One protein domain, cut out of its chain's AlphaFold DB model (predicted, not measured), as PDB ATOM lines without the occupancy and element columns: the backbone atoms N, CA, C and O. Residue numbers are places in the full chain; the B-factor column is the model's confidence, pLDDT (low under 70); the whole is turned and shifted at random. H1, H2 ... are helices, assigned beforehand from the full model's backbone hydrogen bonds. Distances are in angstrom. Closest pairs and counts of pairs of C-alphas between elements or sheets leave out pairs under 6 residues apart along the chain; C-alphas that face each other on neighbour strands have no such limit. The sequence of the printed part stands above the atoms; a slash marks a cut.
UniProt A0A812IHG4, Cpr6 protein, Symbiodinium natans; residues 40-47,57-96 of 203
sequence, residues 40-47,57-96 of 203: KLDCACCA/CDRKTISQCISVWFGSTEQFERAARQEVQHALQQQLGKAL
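What this domain is: This is residues 40 to 47 and 57 to 96 of the 203 residues of the protein "Cpr6 protein" of Symbiodinium natans (UniProt A0A812IHG4). Two helices, H2 and the longer H3, meet near their ends and make an L, with the tiny helix H1 near the beginning of H2. Residues 80 to 87 and 89 to 95 stick out along the H3 arm, with nothing packed on them. The printed part has 48 residues with three named helices, in the order H1, H2, H3, and no named strand; the class is all helix. It is only just loose, close to extended, with a radius of gyration of the C-alphas of 14.0 A, and its outline is flat, 40 by 25 by 13 A.

How they stand to each other: H1, residues 44 to 47, is close to but not clearly touching H2, residues 58 to 70; their closest C-alphas, of Cys 45 and Asp 58, are 7.4 A apart. H2 and H3, residues 73 to 92, touch only at the corner by their tight link, H3 with residues 73 to 76 alone. Their closest C-alphas, of Phe 70 and Phe 76, are 5.5 A apart, and their lines are about perpendicular, at 80 degrees. H1 and H3 are apart. Every O i to N i+4 pair is within hydrogen-bond range in H2, and 15 of 16 in H3; H1 is too short for such a pair.

Where its parts are: H1 begins at C-alpha 44 (35.057, -30.836, 38.659). H2 is 17.5 A long from first to last C-alpha. H3 is 27.2 A long and ends at C-alpha 92 (30.534, -56.044, 19.465).

The domain as a whole: The two C-alphas farthest apart, of Cys 57 and Ala 95, are 40.1 A apart. Residues 48 to 56 are not printed, and C-alphas 47 and 57 across the cut are 10.8 A apart. Residues 93 to 96 have pLDDT under 70.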
ATOM      1  N   LYS A  40      25.005 -32.234  29.998       84.81
ATOM      2  CA  LYS A  40      24.827 -32.994  31.251       84.81
ATOM      3  C   LYS A  40      26.141 -33.487  31.863       84.81
ATOM      4  O   LYS A  40      26.111 -34.108  32.915       84.81
ATOM      5  N   LEU A  41      27.278 -33.248  31.208       85.69
ATOM      6  CA  LEU A  41      28.575 -33.662  31.735       85.69
ATOM      7  C   LEU A  41      28.973 -32.791  32.923       85.69
ATOM      8  O   LEU A  41      29.040 -31.563  32.795       85.69
ATOM      9  N   ASP A  42      29.274 -33.452  34.037       83.19
ATOM     10  CA  ASP A  42      29.793 -32.817  35.237       83.19
ATOM     11  C   ASP A  42      31.300 -32.594  35.109       83.19
ATOM     12  O   ASP A  42      32.088 -33.506  34.862       83.19
ATOM     13  N   CYS A  43      31.702 -31.343  35.294       84.75
ATOM     14  CA  CYS A  43      33.089 -30.911  35.373       84.75
ATOM     15  C   CYS A  43      33.434 -30.630  36.833       84.75
ATOM     16  O   CYS A  43      32.664 -29.976  37.538       84.75
ATOM     17  N   ALA A  44      34.615 -31.059  37.282       83.81
ATOM     18  CA  ALA A  44      35.057 -30.836  38.659       83.81
ATOM     19  C   ALA A  44      35.066 -29.342  39.039       83.81
ATOM     20  O   ALA A  44      34.691 -28.991  40.157       83.81
ATOM     21  N   CYS A  45      35.434 -28.457  38.101       84.25
ATOM     22  CA  CYS A  45      35.375 -27.004  38.292       84.25
ATOM     23  C   CYS A  45      33.934 -26.477  38.438       84.25
ATOM     24  O   CYS A  45      33.671 -25.588  39.241       84.25
ATOM     25  N   CYS A  46      32.985 -27.062  37.709       82.69
ATOM     26  CA  CYS A  46      31.581 -26.657  37.720       82.69
ATOM     27  C   CYS A  46      30.864 -27.137  38.986       82.69
ATOM     28  O   CYS A  46      30.053 -26.410  39.548       82.69
ATOM     29  N   ALA A  47      31.211 -28.331  39.476       85.44
ATOM     30  CA  ALA A  47      30.667 -28.887  40.713       85.44
ATOM     31  C   ALA A  47      31.072 -28.080  41.960       85.44
ATOM     32  O   ALA A  47      30.330 -28.040  42.937       85.44
ATOM     33  N   CYS A  57      37.484 -22.830  33.079       86.69
ATOM     34  CA  CYS A  57      36.427 -23.828  33.045       86.69
ATOM     35  C   CYS A  57      36.678 -24.796  31.889       86.69
ATOM     36  O   CYS A  57      36.403 -24.455  30.736       86.69
ATOM     37  N   ASP A  58      37.115 -26.018  32.201       88.25
ATOM     38  CA  ASP A  58      37.368 -27.069  31.204       88.25
ATOM     39  C   ASP A  58      36.176 -27.269  30.263       88.25
ATOM     40  O   ASP A  58      36.336 -27.477  29.064       88.25
ATOM     41  N   ARG A  59      34.951 -27.125  30.778       88.94
ATOM     42  CA  ARG A  59      33.737 -27.223  29.967       88.94
ATOM     43  C   ARG A  59      33.643 -26.145  28.894       88.94
ATOM     44  O   ARG A  59      33.244 -26.454  27.774       88.94
ATOM     45  N   LYS A  60      33.974 -24.891  29.223       88.38
ATOM     46  CA  LYS A  60      33.966 -23.790  28.247       88.38
ATOM     47  C   LYS A  60      35.028 -24.039  27.181       88.38
ATOM     48  O   LYS A  60      34.716 -23.942  25.997       88.38
ATOM     49  N   THR A  61      36.228 -24.432  27.598       90.50
ATOM     50  CA  THR A  61      37.347 -24.734  26.699       90.50
ATOM     51  C   THR A  61      37.009 -25.887  25.753       90.50
ATOM     52  O   THR A  61      37.118 -25.744  24.538       90.50
ATOM     53  N   ILE A  62      36.502 -27.006  26.277       92.31
ATOM     54  CA  ILE A  62      36.100 -28.157  25.457       92.31
ATOM     55  C   ILE A  62      34.930 -27.788  24.531       92.31
ATOM     56  O   ILE A  62      34.950 -28.171  23.367       92.31
ATOM     57  N   SER A  63      33.944 -27.011  24.994       92.19
ATOM     58  CA  SER A  63      32.831 -26.538  24.152       92.19
ATOM     59  C   SER A  63      33.308 -25.680  22.973       92.19
ATOM     60  O   SER A  63      32.824 -25.829  21.849       92.19
ATOM     61  N   GLN A  64      34.300 -24.815  23.201       92.44
ATOM     62  CA  GLN A  64      34.927 -24.028  22.139       92.44
ATOM     63  C   GLN A  64      35.655 -24.931  21.141       92.44
ATOM     64  O   GLN A  64      35.432 -24.799  19.940       92.44
ATOM     65  N   CYS A  65      36.452 -25.894  21.615       94.44
ATOM     66  CA  CYS A  65      37.111 -26.871  20.743       94.44
ATOM     67  C   CYS A  65      36.096 -27.676  19.918       94.44
ATOM     68  O   CYS A  65      36.259 -27.819  18.709       94.44
ATOM     69  N   ILE A  66      35.014 -28.141  20.549       94.56
ATOM     70  CA  ILE A  66      33.904 -28.825  19.879       94.56
ATOM     71  C   ILE A  66      33.298 -27.936  18.791       94.56
ATOM     72  O   ILE A  66      33.099 -28.398  17.672       94.56
ATOM     73  N   SER A  67      33.040 -26.662  19.087       93.88
ATOM     74  CA  SER A  67      32.480 -25.724  18.109       93.88
ATOM     75  C   SER A  67      33.423 -25.498  16.924       93.88
ATOM     76  O   SER A  67      32.965 -25.400  15.792       93.88
ATOM     77  N   VAL A  68      34.739 -25.476  17.155       95.62
ATOM     78  CA  VAL A  68      35.742 -25.346  16.084       95.62
ATOM     79  C   VAL A  68      35.813 -26.606  15.217       95.62
ATOM     80  O   VAL A  68      35.918 -26.497  13.999       95.62
ATOM     81  N   TRP A  69      35.758 -27.798  15.815       95.25
ATOM     82  CA  TRP A  69      35.930 -29.063  15.087       95.25
ATOM     83  C   TRP A  69      34.648 -29.586  14.435       95.25
ATOM     84  O   TRP A  69      34.697 -30.111  13.328       95.25
ATOM     85  N   PHE A  70      33.509 -29.443  15.111       93.62
ATOM     86  CA  PHE A  70      32.216 -30.000  14.698       93.62
ATOM     87  C   PHE A  70      31.195 -28.921  14.320       93.62
ATOM     88  O   PHE A  70      30.053 -29.241  14.008       93.62
ATOM     89  N   GLY A  71      31.553 -27.637  14.384       94.06
ATOM     90  CA  GLY A  71      30.663 -26.512  14.083       94.06
ATOM     91  C   GLY A  71      29.677 -26.174  15.205       94.06
ATOM     92  O   GLY A  71      29.381 -25.002  15.424       94.06
ATOM     93  N   SER A  72      29.174 -27.173  15.939       93.31
ATOM     94  CA  SER A  72      28.342 -26.964  17.127       93.31
ATOM     95  C   SER A  72      28.361 -28.158  18.083       93.31
ATOM     96  O   SER A  72      28.716 -29.282  17.712       93.31
ATOM     97  N   THR A  73      27.919 -27.927  19.320       92.88
ATOM     98  CA  THR A  73      27.714 -28.977  20.326       92.88
ATOM     99  C   THR A  73      26.698 -30.023  19.880       92.88
ATOM    100  O   THR A  73      26.896 -31.209  20.122       92.88
ATOM    101  N   GLU A  74      25.647 -29.630  19.161       93.25
ATOM    102  CA  GLU A  74      24.597 -30.535  18.680       93.25
ATOM    103  C   GLU A  74      25.102 -31.439  17.554       93.25
ATOM    104  O   GLU A  74      24.717 -32.606  17.475       93.25
ATOM    105  N   GLN A  75      25.963 -30.915  16.673       92.50
ATOM    106  CA  GLN A  75      26.600 -31.718  15.628       92.50
ATOM    107  C   GLN A  75      27.568 -32.732  16.232       92.50
ATOM    108  O   GLN A  75      27.531 -33.898  15.844       92.50
ATOM    109  N   PHE A  76      28.355 -32.322  17.230       93.44
ATOM    110  CA  PHE A  76      29.198 -33.237  17.992       93.44
ATOM    111  C   PHE A  76      28.384 -34.313  18.711       93.44
ATOM    112  O   PHE A  76      28.702 -35.490  18.590       93.44
ATOM    113  N   GLU A  77      27.310 -33.952  19.416       93.75
ATOM    114  CA  GLU A  77      26.451 -34.935  20.079       93.75
ATOM    115  C   GLU A  77      25.827 -35.909  19.079       93.75
ATOM    116  O   GLU A  77      25.767 -37.106  19.347       93.75
ATOM    117  N   ARG A  78      25.384 -35.426  17.912       92.75
ATOM    118  CA  ARG A  78      24.852 -36.289  16.853       92.75
ATOM    119  C   ARG A  78      25.926 -37.235  16.316       92.75
ATOM    120  O   ARG A  78      25.644 -38.424  16.193       92.75
ATOM    121  N   ALA A  79      27.126 -36.730  16.039       91.62
ATOM    122  CA  ALA A  79      28.253 -37.536  15.581       91.62
ATOM    123  C   ALA A  79      28.648 -38.578  16.638       91.62
ATOM    124  O   ALA A  79      28.746 -39.758  16.326       91.62
ATOM    125  N   ALA A  80      28.753 -38.184  17.908       90.19
ATOM    126  CA  ALA A  80      29.031 -39.090  19.014       90.19
ATOM    127  C   ALA A  80      27.955 -40.181  19.130       90.19
ATOM    128  O   ALA A  80      28.280 -41.362  19.179       90.19
ATOM    129  N   ARG A  81      26.667 -39.813  19.102       91.50
ATOM    130  CA  ARG A  81      25.563 -40.781  19.155       91.50
ATOM    131  C   ARG A  81      25.579 -41.735  17.967       91.50
ATOM    132  O   ARG A  81      25.375 -42.918  18.169       91.50
ATOM    133  N   GLN A  82      25.816 -41.258  16.749       90.38
ATOM    134  CA  GLN A  82      25.718 -42.094  15.549       90.38
ATOM    135  C   GLN A  82      26.992 -42.896  15.282       90.38
ATOM    136  O   GLN A  82      26.928 -44.114  15.126       90.38
ATOM    137  N   GLU A  83      28.147 -42.240  15.235       91.31
ATOM    138  CA  GLU A  83      29.410 -42.868  14.848       91.31
ATOM    139  C   GLU A  83      29.932 -43.796  15.938       91.31
ATOM    140  O   GLU A  83      30.327 -44.924  15.636       91.31
ATOM    141  N   VAL A  84      29.873 -43.380  17.210       88.56
ATOM    142  CA  VAL A  84      30.319 -44.240  18.316       88.56
ATOM    143  C   VAL A  84      29.373 -45.423  18.467       88.56
ATOM    144  O   VAL A  84      29.846 -46.546  18.601       88.56
ATOM    145  N   GLN A  85      28.052 -45.224  18.377       85.06
ATOM    146  CA  GLN A  85      27.097 -46.337  18.423       85.06
ATOM    147  C   GLN A  85      27.305 -47.303  17.255       85.06
ATOM    148  O   GLN A  85      27.290 -48.517  17.460       85.06
ATOM    149  N   HIS A  86      27.540 -46.793  16.045       86.25
ATOM    150  CA  HIS A  86      27.820 -47.622  14.879       86.25
ATOM    151  C   HIS A  86      29.127 -48.409  15.043       86.25
ATOM    152  O   HIS A  86      29.137 -49.622  14.836       86.25
ATOM    153  N   ALA A  87      30.209 -47.764  15.491       87.44
ATOM    154  CA  ALA A  87      31.475 -48.433  15.784       87.44
ATOM    155  C   ALA A  87      31.308 -49.507  16.872       87.44
ATOM    156  O   ALA A  87      31.801 -50.626  16.722       87.44
ATOM    157  N   LEU A  88      30.539 -49.208  17.925       83.44
ATOM    158  CA  LEU A  88      30.217 -50.156  18.989       83.44
ATOM    159  C   LEU A  88      29.468 -51.376  18.435       83.44
ATOM    160  O   LEU A  88      29.812 -52.514  18.741       83.44
ATOM    161  N   GLN A  89      28.464 -51.157  17.582       81.69
ATOM    162  CA  GLN A  89      27.701 -52.231  16.944       81.69
ATOM    163  C   GLN A  89      28.549 -53.059  15.972       81.69
ATOM    164  O   GLN A  89      28.354 -54.273  15.883       81.69
ATOM    165  N   GLN A  90      29.489 -52.439  15.256       82.75
ATOM    166  CA  GLN A  90      30.410 -53.147  14.368       82.75
ATOM    167  C   GLN A  90      31.389 -54.032  15.143       82.75
ATOM    168  O   GLN A  90      31.616 -55.172  14.745       82.75
ATOM    169  N   GLN A  91      31.944 -53.535  16.251       80.38
ATOM    170  CA  GLN A  91      32.943 -54.269  17.031       80.38
ATOM    171  C   GLN A  91      32.329 -55.355  17.924       80.38
ATOM    172  O   GLN A  91      32.881 -56.450  18.022       80.38
ATOM    173  N   LEU A  92      31.185 -55.088  18.559       73.69
ATOM    174  CA  LEU A  92      30.534 -56.044  19.465       73.69
ATOM    175  C   LEU A  92      29.527 -56.962  18.748       73.69
ATOM    176  O   LEU A  92      29.107 -57.986  19.292       73.69
ATOM    177  N   GLY A  93      29.141 -56.619  17.518       69.81
ATOM    178  CA  GLY A  93      28.090 -57.291  16.764       69.81
ATOM    179  C   GLY A  93      26.679 -56.972  17.277       69.81
ATOM    180  O   GLY A  93      26.472 -56.438  18.366       69.81
ATOM    181  N   LYS A  94      25.659 -57.362  16.498       64.25
ATOM    182  CA  LYS A  94      24.235 -57.144  16.847       64.25
ATOM    183  C   LYS A  94      23.808 -57.805  18.164       64.25
ATOM    184  O   LYS A  94      22.821 -57.390  18.757       64.25
ATOM    185  N   ALA A  95      24.521 -58.846  18.589       60.91
ATOM    186  CA  ALA A  95      24.210 -59.629  19.784       60.91
ATOM    187  C   ALA A  95      25.086 -59.265  20.995       60.91
ATOM    188  O   ALA A  95      25.116 -60.024  21.959       60.91
ATOM    189  N   LEU A  96      25.803 -58.135  20.940       66.06
ATOM    190  CA  LEU A  96      26.672 -57.603  21.996       66.06
ATOM    191  C   LEU A  96      27.861 -58.485  22.397       66.06
ATOM    192  O   LEU A  96      28.720 -57.993  23.109       66.06
TER     193      LEU A  96